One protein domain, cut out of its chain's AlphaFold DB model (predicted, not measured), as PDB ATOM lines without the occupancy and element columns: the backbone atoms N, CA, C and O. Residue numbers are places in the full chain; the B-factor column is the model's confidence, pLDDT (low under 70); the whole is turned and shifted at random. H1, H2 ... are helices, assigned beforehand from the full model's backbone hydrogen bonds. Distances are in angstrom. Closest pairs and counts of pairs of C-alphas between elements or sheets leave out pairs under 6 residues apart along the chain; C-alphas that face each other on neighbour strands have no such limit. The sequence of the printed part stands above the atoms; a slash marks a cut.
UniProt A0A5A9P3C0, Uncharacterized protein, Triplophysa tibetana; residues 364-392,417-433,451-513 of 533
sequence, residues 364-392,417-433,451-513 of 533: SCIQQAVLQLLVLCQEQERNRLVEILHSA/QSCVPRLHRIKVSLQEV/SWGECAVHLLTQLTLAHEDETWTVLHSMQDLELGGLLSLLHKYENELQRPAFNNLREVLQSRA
ATOM      1  N   SER A 364     307.212 254.017 117.707       63.16
ATOM      2  CA  SER A 364     307.124 252.613 117.290       63.16
ATOM      3  C   SER A 364     308.437 251.831 117.433       63.16
ATOM      4  O   SER A 364     308.527 250.839 118.160       63.16
ATOM      5  N   CYS A 365     309.519 252.342 116.839       72.12
ATOM      6  CA  CYS A 365     310.833 251.704 116.928       72.12
ATOM      7  C   CYS A 365     311.329 251.577 118.378       72.12
ATOM      8  O   CYS A 365     312.018 250.616 118.719       72.12
ATOM      9  N   ILE A 366     310.989 252.545 119.237       75.50
ATOM     10  CA  ILE A 366     311.381 252.524 120.650       75.50
ATOM     11  C   ILE A 366     310.562 251.482 121.407       75.50
ATOM     12  O   ILE A 366     311.136 250.745 122.202       75.50
ATOM     13  N   GLN A 367     309.260 251.361 121.130       80.06
ATOM     14  CA  GLN A 367     308.429 250.308 121.713       80.06
ATOM     15  C   GLN A 367     308.999 248.919 121.401       80.06
ATOM     16  O   GLN A 367     309.176 248.099 122.303       80.06
ATOM     17  N   GLN A 368     309.381 248.677 120.147       74.31
ATOM     18  CA  GLN A 368     310.017 247.421 119.759       74.31
ATOM     19  C   GLN A 368     311.340 247.180 120.502       74.31
ATOM     20  O   GLN A 368     311.577 246.071 120.984       74.31
ATOM     21  N   ALA A 369     312.189 248.202 120.618       73.12
ATOM     22  CA  ALA A 369     313.465 248.090 121.316       73.12
ATOM     23  C   ALA A 369     313.289 247.820 122.824       73.12
ATOM     24  O   ALA A 369     314.011 246.993 123.379       73.12
ATOM     25  N   VAL A 370     312.288 248.434 123.472       82.31
ATOM     26  CA  VAL A 370     311.924 248.157 124.876       82.31
ATOM     27  C   VAL A 370     311.570 246.683 125.057       82.31
ATOM     28  O   VAL A 370     312.099 246.027 125.950       82.31
ATOM     29  N   LEU A 371     310.719 246.144 124.184       81.25
ATOM     30  CA  LEU A 371     310.273 244.751 124.270       81.25
ATOM     31  C   LEU A 371     311.406 243.759 123.999       81.25
ATOM     32  O   LEU A 371     311.493 242.729 124.661       81.25
ATOM     33  N   GLN A 372     312.302 244.073 123.061       75.94
ATOM     34  CA  GLN A 372     313.495 243.264 122.813       75.94
ATOM     35  C   GLN A 372     314.422 243.235 124.032       75.94
ATOM     36  O   GLN A 372     314.876 242.162 124.424       75.94
ATOM     37  N   LEU A 373     314.678 244.391 124.652       75.31
ATOM     38  CA  LEU A 373     315.509 244.468 125.851       75.31
ATOM     39  C   LEU A 373     314.880 243.732 127.035       75.31
ATOM     40  O   LEU A 373     315.588 242.999 127.720       75.31
ATOM     41  N   LEU A 374     313.565 243.855 127.231       87.19
ATOM     42  CA  LEU A 374     312.838 243.109 128.257       87.19
ATOM     43  C   LEU A 374     313.050 241.595 128.104       87.19
ATOM     44  O   LEU A 374     313.434 240.929 129.063       87.19
ATOM     45  N   VAL A 375     312.870 241.053 126.895       79.31
ATOM     46  CA  VAL A 375     313.077 239.617 126.626       79.31
ATOM     47  C   VAL A 375     314.523 239.194 126.913       79.31
ATOM     48  O   VAL A 375     314.745 238.122 127.478       79.31
ATOM     49  N   LEU A 376     315.510 240.030 126.573       76.06
ATOM     50  CA  LEU A 376     316.919 239.754 126.874       76.06
ATOM     51  C   LEU A 376     317.197 239.743 128.384       76.06
ATOM     52  O   LEU A 376     317.893 238.848 128.866       76.06
ATOM     53  N   CYS A 377     316.627 240.683 129.145       85.00
ATOM     54  CA  CYS A 377     316.731 240.704 130.607       85.00
ATOM     55  C   CYS A 377     316.113 239.441 131.234       85.00
ATOM     56  O   CYS A 377     316.732 238.808 132.092       85.00
ATOM     57  N   GLN A 378     314.940 239.017 130.757       87.94
ATOM     58  CA  GLN A 378     314.275 237.788 131.207       87.94
ATOM     59  C   GLN A 378     315.099 236.534 130.892       87.94
ATOM     60  O   GLN A 378     315.234 235.635 131.728       87.94
ATOM     61  N   GLU A 379     315.696 236.464 129.700       80.44
ATOM     62  CA  GLU A 379     316.584 235.362 129.336       80.44
ATOM     63  C   GLU A 379     317.826 235.321 130.235       80.44
ATOM     64  O   GLU A 379     318.221 234.241 130.684       80.44
ATOM     65  N   GLN A 380     318.397 236.482 130.561       84.81
ATOM     66  CA  GLN A 380     319.526 236.591 131.479       84.81
ATOM     67  C   GLN A 380     319.166 236.113 132.893       84.81
ATOM     68  O   GLN A 380     319.923 235.344 133.485       84.81
ATOM     69  N   GLU A 381     317.996 236.492 133.417       91.94
ATOM     70  CA  GLU A 381     317.478 235.991 134.698       91.94
ATOM     71  C   GLU A 381     317.279 234.473 134.691       91.94
ATOM     72  O   GLU A 381     317.668 233.781 135.635       91.94
ATOM     73  N   ARG A 382     316.709 233.931 133.611       87.50
ATOM     74  CA  ARG A 382     316.497 232.487 133.467       87.50
ATOM     75  C   ARG A 382     317.822 231.730 133.433       87.50
ATOM     76  O   ARG A 382     317.957 230.714 134.114       87.50
ATOM     77  N   ASN A 383     318.797 232.225 132.673       83.00
ATOM     78  CA  ASN A 383     320.134 231.636 132.610       83.00
ATOM     79  C   ASN A 383     320.813 231.694 133.982       83.00
ATOM     80  O   ASN A 383     321.359 230.686 134.432       83.00
ATOM     81  N   ARG A 384     320.681 232.819 134.697       90.31
ATOM     82  CA  ARG A 384     321.213 232.956 136.052       90.31
ATOM     83  C   ARG A 384     320.579 231.963 137.025       90.31
ATOM     84  O   ARG A 384     321.293 231.341 137.806       90.31
ATOM     85  N   LEU A 385     319.265 231.750 136.959       90.81
ATOM     86  CA  LEU A 385     318.603 230.732 137.776       90.81
ATOM     87  C   LEU A 385     319.142 229.328 137.476       90.81
ATOM     88  O   LEU A 385     319.405 228.565 138.401       90.81
ATOM     89  N   VAL A 386     319.335 228.986 136.201       84.69
ATOM     90  CA  VAL A 386     319.893 227.688 135.793       84.69
ATOM     91  C   VAL A 386     321.320 227.503 136.328       84.69
ATOM     92  O   VAL A 386     321.630 226.438 136.860       84.69
ATOM     93  N   GLU A 387     322.167 228.535 136.284       85.75
ATOM     94  CA  GLU A 387     323.503 228.513 136.903       85.75
ATOM     95  C   GLU A 387     323.441 228.274 138.420       85.75
ATOM     96  O   GLU A 387     324.177 227.440 138.956       85.75
ATOM     97  N   ILE A 388     322.533 228.962 139.121       86.75
ATOM     98  CA  ILE A 388     322.335 228.783 140.565       86.75
ATOM     99  C   ILE A 388     321.864 227.351 140.863       86.75
ATOM    100  O   ILE A 388     322.378 226.703 141.773       86.75
ATOM    101  N   LEU A 389     320.936 226.813 140.068       86.75
ATOM    102  CA  LEU A 389     320.438 225.442 140.216       86.75
ATOM    103  C   LEU A 389     321.524 224.389 139.962       86.75
ATOM    104  O   LEU A 389     321.556 223.377 140.656       86.75
ATOM    105  N   HIS A 390     322.424 224.620 139.003       84.25
ATOM    106  CA  HIS A 390     323.552 223.723 138.739       84.25
ATOM    107  C   HIS A 390     324.659 223.811 139.791       84.25
ATOM    108  O   HIS A 390     325.349 222.820 140.026       84.25
ATOM    109  N   SER A 391     324.847 224.979 140.409       84.50
ATOM    110  CA  SER A 391     325.844 225.158 141.470       84.50
ATOM    111  C   SER A 391     325.375 224.635 142.831       84.50
ATOM    112  O   SER A 391     326.215 224.300 143.667       84.50
ATOM    113  N   ALA A 392     324.061 224.501 143.045       87.00
ATOM    114  CA  ALA A 392     323.501 223.874 144.236       87.00
ATOM    115  C   ALA A 392     323.921 222.397 144.314       87.00
ATOM    116  O   ALA A 392     323.458 221.550 143.545       87.00
ATOM    117  N   GLN A 417     322.950 232.281 147.710       69.00
ATOM    118  CA  GLN A 417     322.545 231.485 148.880       69.00
ATOM    119  C   GLN A 417     321.020 231.397 149.071       69.00
ATOM    120  O   GLN A 417     320.541 230.600 149.880       69.00
ATOM    121  N   SER A 418     320.236 232.193 148.340       76.12
ATOM    122  CA  SER A 418     318.782 232.281 148.542       76.12
ATOM    123  C   SER A 418     317.990 231.130 147.900       76.12
ATOM    124  O   SER A 418     316.870 230.836 148.328       76.12
ATOM    125  N   CYS A 419     318.580 230.419 146.932       84.25
ATOM    126  CA  CYS A 419     317.893 229.370 146.175       84.25
ATOM    127  C   CYS A 419     317.670 228.078 146.968       84.25
ATOM    128  O   CYS A 419     316.564 227.533 146.953       84.25
ATOM    129  N   VAL A 420     318.661 227.620 147.740       87.00
ATOM    130  CA  VAL A 420     318.549 226.376 148.526       87.00
ATOM    131  C   VAL A 420     317.370 226.425 149.516       87.00
ATOM    132  O   VAL A 420     316.515 225.533 149.463       87.00
ATOM    133  N   PRO A 421     317.207 227.470 150.357       89.06
ATOM    134  CA  PRO A 421     316.037 227.587 151.229       89.06
ATOM    135  C   PRO A 421     314.702 227.583 150.474       89.06
ATOM    136  O   PRO A 421     313.714 227.043 150.977       89.06
ATOM    137  N   ARG A 422     314.650 228.179 149.275       89.69
ATOM    138  CA  ARG A 422     313.437 228.216 148.450       89.69
ATOM    139  C   ARG A 422     313.099 226.834 147.892       89.69
ATOM    140  O   ARG A 422     311.949 226.418 148.013       89.69
ATOM    141  N   LEU A 423     314.083 226.103 147.368       88.56
ATOM    142  CA  LEU A 423     313.909 224.729 146.889       88.56
ATOM    143  C   LEU A 423     313.397 223.805 147.998       88.56
ATOM    144  O   LEU A 423     312.463 223.043 147.768       88.56
ATOM    145  N   HIS A 424     313.934 223.916 149.217       89.19
ATOM    146  CA  HIS A 424     313.428 223.156 150.364       89.19
ATOM    147  C   HIS A 424     311.951 223.444 150.653       89.19
ATOM    148  O   HIS A 424     311.183 222.513 150.887       89.19
ATOM    149  N   ARG A 425     311.528 224.714 150.612       89.69
ATOM    150  CA  ARG A 425     310.113 225.075 150.814       89.69
ATOM    151  C   ARG A 425     309.217 224.516 149.715       89.69
ATOM    152  O   ARG A 425     308.138 224.019 150.021       89.69
ATOM    153  N   ILE A 426     309.659 224.581 148.457       88.06
ATOM    154  CA  ILE A 426     308.932 223.991 147.325       88.06
ATOM    155  C   ILE A 426     308.796 222.481 147.527       88.06
ATOM    156  O   ILE A 426     307.696 221.958 147.383       88.06
ATOM    157  N   LYS A 427     309.874 221.800 147.936       90.00
ATOM    158  CA  LYS A 427     309.850 220.362 148.217       90.00
ATOM    159  C   LYS A 427     308.822 220.007 149.293       90.00
ATOM    160  O   LYS A 427     308.011 219.118 149.067       90.00
ATOM    161  N   VAL A 428     308.814 220.727 150.419       88.88
ATOM    162  CA  VAL A 428     307.832 220.520 151.502       88.88
ATOM    163  C   VAL A 428     306.402 220.763 151.007       88.88
ATOM    164  O   VAL A 428     305.537 219.924 151.225       88.88
ATOM    165  N   SER A 429     306.165 221.851 150.268       88.88
ATOM    166  CA  SER A 429     304.845 222.172 149.703       88.88
ATOM    167  C   SER A 429     304.341 221.093 148.734       88.88
ATOM    168  O   SER A 429     303.207 220.630 148.838       88.88
ATOM    169  N   LEU A 430     305.197 220.622 147.819       86.06
ATOM    170  CA  LEU A 430     304.845 219.551 146.883       86.06
ATOM    171  C   LEU A 430     304.557 218.229 147.610       86.06
ATOM    172  O   LEU A 430     303.616 217.526 147.241       86.06
ATOM    173  N   GLN A 431     305.316 217.915 148.665       87.81
ATOM    174  CA  GLN A 431     305.071 216.742 149.509       87.81
ATOM    175  C   GLN A 431     303.736 216.843 150.267       87.81
ATOM    176  O   GLN A 431     303.014 215.851 150.343       87.81
ATOM    177  N   GLU A 432     303.367 218.020 150.784       87.31
ATOM    178  CA  GLU A 432     302.076 218.247 151.455       87.31
ATOM    179  C   GLU A 432     300.891 218.063 150.494       87.31
ATOM    180  O   GLU A 432     299.920 217.372 150.820       87.31
ATOM    181  N   VAL A 433     300.991 218.611 149.277       83.75
ATOM    182  CA  VAL A 433     299.953 218.471 148.243       83.75
ATOM    183  C   VAL A 433     299.775 217.005 147.838       83.75
ATOM    184  O   VAL A 433     298.640 216.529 147.758       83.75
ATOM    185  N   SER A 451     311.351 214.795 143.779       89.25
ATOM    186  CA  SER A 451     312.724 214.958 143.314       89.25
ATOM    187  C   SER A 451     313.135 216.436 143.322       89.25
ATOM    188  O   SER A 451     312.321 217.346 143.143       89.25
ATOM    189  N   TRP A 452     314.430 216.710 143.483       87.62
ATOM    190  CA  TRP A 452     314.947 218.080 143.352       87.62
ATOM    191  C   TRP A 452     314.744 218.655 141.946       87.62
ATOM    192  O   TRP A 452     314.572 219.864 141.803       87.62
ATOM    193  N   GLY A 453     314.690 217.790 140.926       85.00
ATOM    194  CA  GLY A 453     314.359 218.179 139.558       85.00
ATOM    195  C   GLY A 453     312.955 218.775 139.447       85.00
ATOM    196  O   GLY A 453     312.790 219.834 138.852       85.00
ATOM    197  N   GLU A 454     311.957 218.167 140.092       81.38
ATOM    198  CA  GLU A 454     310.589 218.710 140.131       81.38
ATOM    199  C   GLU A 454     310.534 220.073 140.831       81.38
ATOM    200  O   GLU A 454     309.851 220.988 140.369       81.38
ATOM    201  N   CYS A 455     311.310 220.249 141.905       89.31
ATOM    202  CA  CYS A 455     311.404 221.529 142.609       89.31
ATOM    203  C   CYS A 455     312.038 222.623 141.734       89.31
ATOM    204  O   CYS A 455     311.561 223.758 141.717       89.31
ATOM    205  N   ALA A 456     313.089 222.279 140.983       87.75
ATOM    206  CA  ALA A 456     313.749 223.179 140.042       87.75
ATOM    207  C   ALA A 456     312.814 223.594 138.892       87.75
ATOM    208  O   ALA A 456     312.720 224.779 138.571       87.75
ATOM    209  N   VAL A 457     312.067 222.641 138.320       82.50
ATOM    210  CA  VAL A 457     311.049 222.915 137.290       82.50
ATOM    211  C   VAL A 457     309.959 223.841 137.832       82.50
ATOM    212  O   VAL A 457     309.559 224.788 137.153       82.50
ATOM    213  N   HIS A 458     309.510 223.624 139.069       87.06
ATOM    214  CA  HIS A 458     308.524 224.494 139.703       87.06
ATOM    215  C   HIS A 458     309.049 225.926 139.882       87.06
ATOM    216  O   HIS A 458     308.334 226.886 139.602       87.06
ATOM    217  N   LEU A 459     310.313 226.088 140.282       90.75
ATOM    218  CA  LEU A 459     310.941 227.401 140.430       90.75
ATOM    219  C   LEU A 459     311.096 228.129 139.082       90.75
ATOM    220  O   LEU A 459     310.779 229.312 138.985       90.75
ATOM    221  N   LEU A 460     311.500 227.412 138.026       88.44
ATOM    222  CA  LEU A 460     311.541 227.939 136.654       88.44
ATOM    223  C   LEU A 460     310.152 228.363 136.157       88.44
ATOM    224  O   LEU A 460     310.018 229.383 135.481       88.44
ATOM    225  N   THR A 461     309.117 227.603 136.518       83.31
ATOM    226  CA  THR A 461     307.726 227.935 136.188       83.31
ATOM    227  C   THR A 461     307.294 229.223 136.888       83.31
ATOM    228  O   THR A 461     306.719 230.094 136.248       83.31
ATOM    229  N   GLN A 462     307.623 229.395 138.174       90.00
ATOM    230  CA  GLN A 462     307.335 230.638 138.902       90.00
ATOM    231  C   GLN A 462     308.052 231.849 138.294       90.00
ATOM    232  O   GLN A 462     307.434 232.898 138.147       90.00
ATOM    233  N   LEU A 463     309.320 231.696 137.895       93.06
ATOM    234  CA  LEU A 463     310.053 232.751 137.193       93.06
ATOM    235  C   LEU A 463     309.400 233.112 135.859       93.06
ATOM    236  O   LEU A 463     309.227 234.288 135.564       93.06
ATOM    237  N   THR A 464     308.969 232.108 135.096       83.62
ATOM    238  CA  THR A 464     308.265 232.328 133.825       83.62
ATOM    239  C   THR A 464     306.961 233.102 134.035       83.62
ATOM    240  O   THR A 464     306.679 234.027 133.284       83.62
ATOM    241  N   LEU A 465     306.192 232.784 135.082       84.00
ATOM    242  CA  LEU A 465     304.965 233.519 135.411       84.00
ATOM    243  C   LEU A 465     305.248 234.974 135.816       84.00
ATOM    244  O   LEU A 465     304.513 235.867 135.410       84.00
ATOM    245  N   ALA A 466     306.318 235.223 136.578       90.44
ATOM    246  CA  ALA A 466     306.730 236.583 136.927       90.44
ATOM    247  C   ALA A 466     307.158 237.384 135.683       90.44
ATOM    248  O   ALA A 466     306.786 238.543 135.526       90.44
ATOM    249  N   HIS A 467     307.869 236.745 134.746       90.94
ATOM    250  CA  HIS A 467     308.208 237.338 133.448       90.94
ATOM    251  C   HIS A 467     306.965 237.670 132.623       90.94
ATOM    252  O   HIS A 467     306.899 238.735 132.011       90.94
ATOM    253  N   GLU A 468     305.961 236.795 132.604       78.75
ATOM    254  CA  GLU A 468     304.693 237.059 131.919       78.75
ATOM    255  C   GLU A 468     303.950 238.263 132.524       78.75
ATOM    256  O   GLU A 468     303.456 239.098 131.764       78.75
ATOM    257  N   ASP A 469     303.922 238.393 133.855       84.00
ATOM    258  CA  ASP A 469     303.298 239.521 134.565       84.00
ATOM    259  C   ASP A 469     304.025 240.855 134.318       84.00
ATOM    260  O   ASP A 469     303.394 241.872 134.008       84.00
ATOM    261  N   GLU A 470     305.363 240.851 134.342       92.12
ATOM    262  CA  GLU A 470     306.154 242.029 133.968       92.12
ATOM    263  C   GLU A 470     305.875 242.423 132.513       92.12
ATOM    264  O   GLU A 470     305.641 243.594 132.213       92.12
ATOM    265  N   THR A 471     305.856 241.443 131.605       82.50
ATOM    266  CA  THR A 471     305.605 241.686 130.178       82.50
ATOM    267  C   THR A 471     304.223 242.279 129.960       82.50
ATOM    268  O   THR A 471     304.081 243.230 129.193       82.50
ATOM    269  N   TRP A 472     303.214 241.756 130.659       77.50
ATOM    270  CA  TRP A 472     301.873 242.326 130.667       77.50
ATOM    271  C   TRP A 472     301.939 243.794 131.095       77.50
ATOM    272  O   TRP A 472     301.498 244.680 130.361       77.50
ATOM    273  N   THR A 473     302.531 244.064 132.262       86.12
ATOM    274  CA  THR A 473     302.603 245.408 132.860       86.12
ATOM    275  C   THR A 473     303.277 246.406 131.921       86.12
ATOM    276  O   THR A 473     302.787 247.521 131.714       86.12
ATOM    277  N   VAL A 474     304.379 245.993 131.299       85.75
ATOM    278  CA  VAL A 474     305.106 246.796 130.318       85.75
ATOM    279  C   VAL A 474     304.237 247.071 129.096       85.75
ATOM    280  O   VAL A 474     304.076 248.234 128.742       85.75
ATOM    281  N   LEU A 475     303.608 246.061 128.492       80.12
ATOM    282  CA  LEU A 475     302.799 246.258 127.284       80.12
ATOM    283  C   LEU A 475     301.640 247.224 127.476       80.12
ATOM    284  O   LEU A 475     301.419 248.090 126.631       80.12
ATOM    285  N   HIS A 476     300.926 247.106 128.589       79.12
ATOM    286  CA  HIS A 476     299.803 247.994 128.848       79.12
ATOM    287  C   HIS A 476     300.253 249.401 129.215       79.12
ATOM    288  O   HIS A 476     299.662 250.363 128.737       79.12
ATOM    289  N   SER A 477     301.342 249.549 129.977       85.88
ATOM    290  CA  SER A 477     301.900 250.882 130.226       85.88
ATOM    291  C   SER A 477     302.403 251.541 128.937       85.88
ATOM    292  O   SER A 477     302.217 252.737 128.748       85.88
ATOM    293  N   MET A 478     302.974 250.780 128.000       84.88
ATOM    294  CA  MET A 478     303.511 251.312 126.744       84.88
ATOM    295  C   MET A 478     302.468 251.969 125.836       84.88
ATOM    296  O   MET A 478     302.843 252.845 125.055       84.88
ATOM    297  N   GLN A 479     301.194 251.572 125.923       79.88
ATOM    298  CA  GLN A 479     300.110 252.195 125.151       79.88
ATOM    299  C   GLN A 479     299.808 253.620 125.638       79.88
ATOM    300  O   GLN A 479     299.479 254.487 124.827       79.88
ATOM    301  N   ASP A 480     299.978 253.864 126.940       86.75
ATOM    302  CA  ASP A 480     299.680 255.141 127.595       86.75
ATOM    303  C   ASP A 480     300.916 256.049 127.744       86.75
ATOM    304  O   ASP A 480     300.794 257.238 128.044       86.75
ATOM    305  N   LEU A 481     302.125 255.507 127.553       86.81
ATOM    306  CA  LEU A 481     303.370 256.248 127.739       86.81
ATOM    307  C   LEU A 481     303.686 257.159 126.548       86.81
ATOM    308  O   LEU A 481     303.812 256.730 125.401       86.81
ATOM    309  N   GLU A 482     303.935 258.432 126.850       91.25
ATOM    310  CA  GLU A 482     304.550 259.358 125.903       91.25
ATOM    311  C   GLU A 482     305.981 258.916 125.538       91.25
ATOM    312  O   GLU A 482     306.615 258.120 126.236       91.25
ATOM    313  N   LEU A 483     306.544 259.497 124.472       85.62
ATOM    314  CA  LEU A 483     307.900 259.202 123.988       85.62
ATOM    315  C   LEU A 483     308.966 259.237 125.103       85.62
ATOM    316  O   LEU A 483     309.855 258.389 125.137       85.62
ATOM    317  N   GLY A 484     308.867 260.195 126.031       89.44
ATOM    318  CA  GLY A 484     309.774 260.290 127.180       89.44
ATOM    319  C   GLY A 484     309.648 259.115 128.158       89.44
ATOM    320  O   GLY A 484     310.654 258.641 128.688       89.44
ATOM    321  N   GLY A 485     308.433 258.597 128.353       92.69
ATOM    322  CA  GLY A 485     308.175 257.401 129.152       92.69
ATOM    323  C   GLY A 485     308.741 256.139 128.502       92.69
ATOM    324  O   GLY A 485     309.413 255.351 129.166       92.69
ATOM    325  N   LEU A 486     308.569 256.001 127.184       88.44
ATOM    326  CA  LEU A 486     309.145 254.902 126.406       88.44
ATOM    327  C   LEU A 486     310.679 254.898 126.447       88.44
ATOM    328  O   LEU A 486     311.284 253.855 126.678       88.44
ATOM    329  N   LEU A 487     311.321 256.061 126.295       87.31
ATOM    330  CA  LEU A 487     312.777 256.188 126.435       87.31
ATOM    331  C   LEU A 487     313.258 255.868 127.858       87.31
ATOM    332  O   LEU A 487     314.337 255.305 128.028       87.31
ATOM    333  N   SER A 488     312.460 256.192 128.876       94.19
ATOM    334  CA  SER A 488     312.777 255.848 130.267       94.19
ATOM    335  C   SER A 488     312.720 254.336 130.501       94.19
ATOM    336  O   SER A 488     313.620 253.792 131.139       94.19
ATOM    337  N   LEU A 489     311.717 253.645 129.945       93.81
ATOM    338  CA  LEU A 489     311.656 252.178 129.949       93.81
ATOM    339  C   LEU A 489     312.819 251.555 129.175       93.81
ATOM    340  O   LEU A 489     313.428 250.606 129.658       93.81
ATOM    341  N   LEU A 490     313.158 252.107 128.008       90.50
ATOM    342  CA  LEU A 490     314.290 251.639 127.211       90.50
ATOM    343  C   LEU A 490     315.572 251.696 128.042       90.50
ATOM    344  O   LEU A 490     316.250 250.689 128.217       90.50
ATOM    345  N   HIS A 491     315.844 252.854 128.643       89.06
ATOM    346  CA  HIS A 491     317.038 253.049 129.449       89.06
ATOM    347  C   HIS A 491     317.033 252.205 130.734       89.06
ATOM    348  O   HIS A 491     318.089 251.755 131.176       89.06
ATOM    349  N   LYS A 492     315.856 251.946 131.330       96.12
ATOM    350  CA  LYS A 492     315.710 251.002 132.450       96.12
ATOM    351  C   LYS A 492     316.238 249.622 132.047       96.12
ATOM    352  O   LYS A 492     317.135 249.115 132.716       96.12
ATOM    353  N   TYR A 493     315.731 249.051 130.953       92.38
ATOM    354  CA  TYR A 493     316.125 247.708 130.526       92.38
ATOM    355  C   TYR A 493     317.547 247.649 129.947       92.38
ATOM    356  O   TYR A 493     318.247 246.666 130.159       92.38
ATOM    357  N   GLU A 494     318.042 248.713 129.306       85.69
ATOM    358  CA  GLU A 494     319.464 248.814 128.934       85.69
ATOM    359  C   GLU A 494     320.379 248.746 130.162       85.69
ATOM    360  O   GLU A 494     321.380 248.024 130.162       85.69
ATOM    361  N   ASN A 495     320.041 249.495 131.216       90.94
ATOM    362  CA  ASN A 495     320.806 249.493 132.458       90.94
ATOM    363  C   ASN A 495     320.730 248.136 133.159       90.94
ATOM    364  O   ASN A 495     321.741 247.678 133.684       90.94
ATOM    365  N   GLU A 496     319.567 247.485 133.140       90.19
ATOM    366  CA  GLU A 496     319.381 246.147 133.703       90.19
ATOM    367  C   GLU A 496     320.188 245.094 132.932       90.19
ATOM    368  O   GLU A 496     320.830 244.253 133.547       90.19
ATOM    369  N   LEU A 497     320.290 245.194 131.605       83.50
ATOM    370  CA  LEU A 497     321.137 244.298 130.815       83.50
ATOM    371  C   LEU A 497     322.640 244.487 131.115       83.50
ATOM    372  O   LEU A 497     323.403 243.521 131.162       83.50
ATOM    373  N   GLN A 498     323.083 245.732 131.331       83.69
ATOM    374  CA  GLN A 498     324.483 246.043 131.658       83.69
ATOM    375  C   GLN A 498     324.846 245.726 133.114       83.69
ATOM    376  O   GLN A 498     325.988 245.369 133.411       83.69
ATOM    377  N   ARG A 499     323.897 245.913 134.034       90.25
ATOM    378  CA  ARG A 499     324.044 245.702 135.477       90.25
ATOM    379  C   ARG A 499     322.803 244.970 135.991       90.25
ATOM    380  O   ARG A 499     321.892 245.617 136.510       90.25
ATOM    381  N   PRO A 500     322.779 243.635 135.864       87.81
ATOM    382  CA  PRO A 500     321.597 242.838 136.160       87.81
ATOM    383  C   PRO A 500     321.177 242.974 137.616       87.81
ATOM    384  O   PRO A 500     321.907 242.590 138.529       87.81
ATOM    385  N   ALA A 501     319.992 243.543 137.825       89.06
ATOM    386  CA  ALA A 501     319.364 243.611 139.139       89.06
ATOM    387  C   ALA A 501     318.641 242.301 139.492       89.06
ATOM    388  O   ALA A 501     318.460 242.013 140.676       89.06
ATOM    389  N   PHE A 502     318.278 241.517 138.467       92.69
ATOM    390  CA  PHE A 502     317.583 240.236 138.568       92.69
ATOM    391  C   PHE A 502     316.306 240.334 139.414       92.69
ATOM    392  O   PHE A 502     316.107 239.556 140.348       92.69
ATOM    393  N   ASN A 503     315.473 241.342 139.141       93.69
ATOM    394  CA  ASN A 503     314.350 241.704 139.999       93.69
ATOM    395  C   ASN A 503     313.335 240.561 140.144       93.69
ATOM    396  O   ASN A 503     313.030 240.183 141.280       93.69
ATOM    397  N   ASN A 504     312.878 239.954 139.040       94.12
ATOM    398  CA  ASN A 504     311.872 238.886 139.131       94.12
ATOM    399  C   ASN A 504     312.479 237.619 139.734       94.12
ATOM    400  O   ASN A 504     311.846 236.938 140.540       94.12
ATOM    401  N   LEU A 505     313.736 237.314 139.403       93.56
ATOM    402  CA  LEU A 505     314.455 236.200 140.016       93.56
ATOM    403  C   LEU A 505     314.575 236.376 141.535       93.56
ATOM    404  O   LEU A 505     314.242 235.458 142.286       93.56
ATOM    405  N   ARG A 506     315.005 237.551 142.007       92.56
ATOM    406  CA  ARG A 506     315.077 237.857 143.442       92.56
ATOM    407  C   ARG A 506     313.711 237.752 144.093       92.56
ATOM    408  O   ARG A 506     313.613 237.140 145.151       92.56
ATOM    409  N   GLU A 507     312.667 238.290 143.470       93.12
ATOM    410  CA  GLU A 507     311.305 238.178 143.980       93.12
ATOM    411  C   GLU A 507     310.871 236.715 144.103       93.12
ATOM    412  O   GLU A 507     310.418 236.296 145.165       93.12
ATOM    413  N   VAL A 508     311.090 235.893 143.078       92.44
ATOM    414  CA  VAL A 508     310.733 234.469 143.088       92.44
ATOM    415  C   VAL A 508     311.498 233.706 144.172       92.44
ATOM    416  O   VAL A 508     310.896 232.915 144.909       92.44
ATOM    417  N   LEU A 509     312.795 233.978 144.336       91.69
ATOM    418  CA  LEU A 509     313.643 233.354 145.355       91.69
ATOM    419  C   LEU A 509     313.284 233.810 146.780       91.69
ATOM    420  O   LEU A 509     313.275 232.999 147.713       91.69
ATOM    421  N   GLN A 510     312.946 235.088 146.957       90.06
ATOM    422  CA  GLN A 510     312.631 235.683 148.259       90.06
ATOM    423  C   GLN A 510     311.163 235.542 148.650       90.06
ATOM    424  O   GLN A 510     310.858 235.626 149.848       90.06
ATOM    425  N   SER A 511     310.271 235.308 147.683       87.94
ATOM    426  CA  SER A 511     308.835 235.220 147.904       87.94
ATOM    427  C   SER A 511     308.585 234.265 149.063       87.94
ATOM    428  O   SER A 511     308.952 233.082 149.070       87.94
ATOM    429  N   ARG A 512     308.007 234.795 150.136       77.56
ATOM    430  CA  ARG A 512     307.433 233.952 151.174       77.56
ATOM    431  C   ARG A 512     306.122 233.521 150.567       77.56
ATOM    432  O   ARG A 512     305.235 234.354 150.435       77.56
ATOM    433  N   ALA A 513     306.047 232.277 150.099       60.44
ATOM    434  CA  ALA A 513     304.797 231.758 149.574       60.44
ATOM    435  C   ALA A 513     303.732 231.978 150.655       60.44
ATOM    436  O   ALA A 513     303.758 231.327 151.700       60.44
TER     437      ALA A 513
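Overview. This is residues 364 to 392, 417 to 433 and 451 to 513 of the 533 residues of an uncharacterized protein of Triplophysa tibetana (UniProt A0A5A9P3C0). Two long helices, H1 and H3, run side by side in opposite ways, with H4 packed on the first part of H1 at one end and H2 crossing the beginning of H3 at the other. The short H5 packs on H1, H3 and H2. The printed part has 109 residues with five named helices, H1 to H5, and no named strand, an all-helix class. It is only just loose, close to compact, with a radius of gyration of the C-alphas of 15.9 A, and elongated, spanning 49 by 27 by 18 A.

Arrangement. H1, residues 364 to 391, touches H3, residues 452 to 480, at a shallow tilt of 15 degrees, opposite ways; their closest C-alphas, Gln 378 and His 467, are 6.5 A apart. H4, residues 483 to 498, touches H1 the same way at a shallow tilt of 25 degrees, closest at C-alphas 370 and 490, 4.8 A. H2, residues 417 to 433, touches H3 about perpendicular at 75 degrees, with residues 423 to 427 alone; C-alphas 426 and 455 are closest, 5.9 A. H5, residues 503 to 510, touches residues 459 to 467 of H3 alone, closest at C-alphas 504 and 466, 6.0 A. H2 and H4 are apart. In H1, H4 and H5 every O i to N i+4 pair is within hydrogen-bond range; in H2 11 of 13 are, in H3 23 of 25.

Along the chain. H1 begins at C-alpha 364 (307.124, 252.613, 117.290) and measures 41.1 A; H2 measures 26.1 A, H3 43.1 A and H4 22.5 A. H5 ends at C-alpha 510 (312.631, 235.683, 148.259).

Size, cuts and confidence. The farthest C-alphas, Glu 432 and Leu 483, are 49.7 A apart. Residues 393 to 416 and 434 to 450 are not printed, leaving C-alpha gaps of 9.0 A and 14.1 A. The links H3 to H4 and H4 to H5 are tight. Residues 364, 417 and 513 have pLDDT under 70.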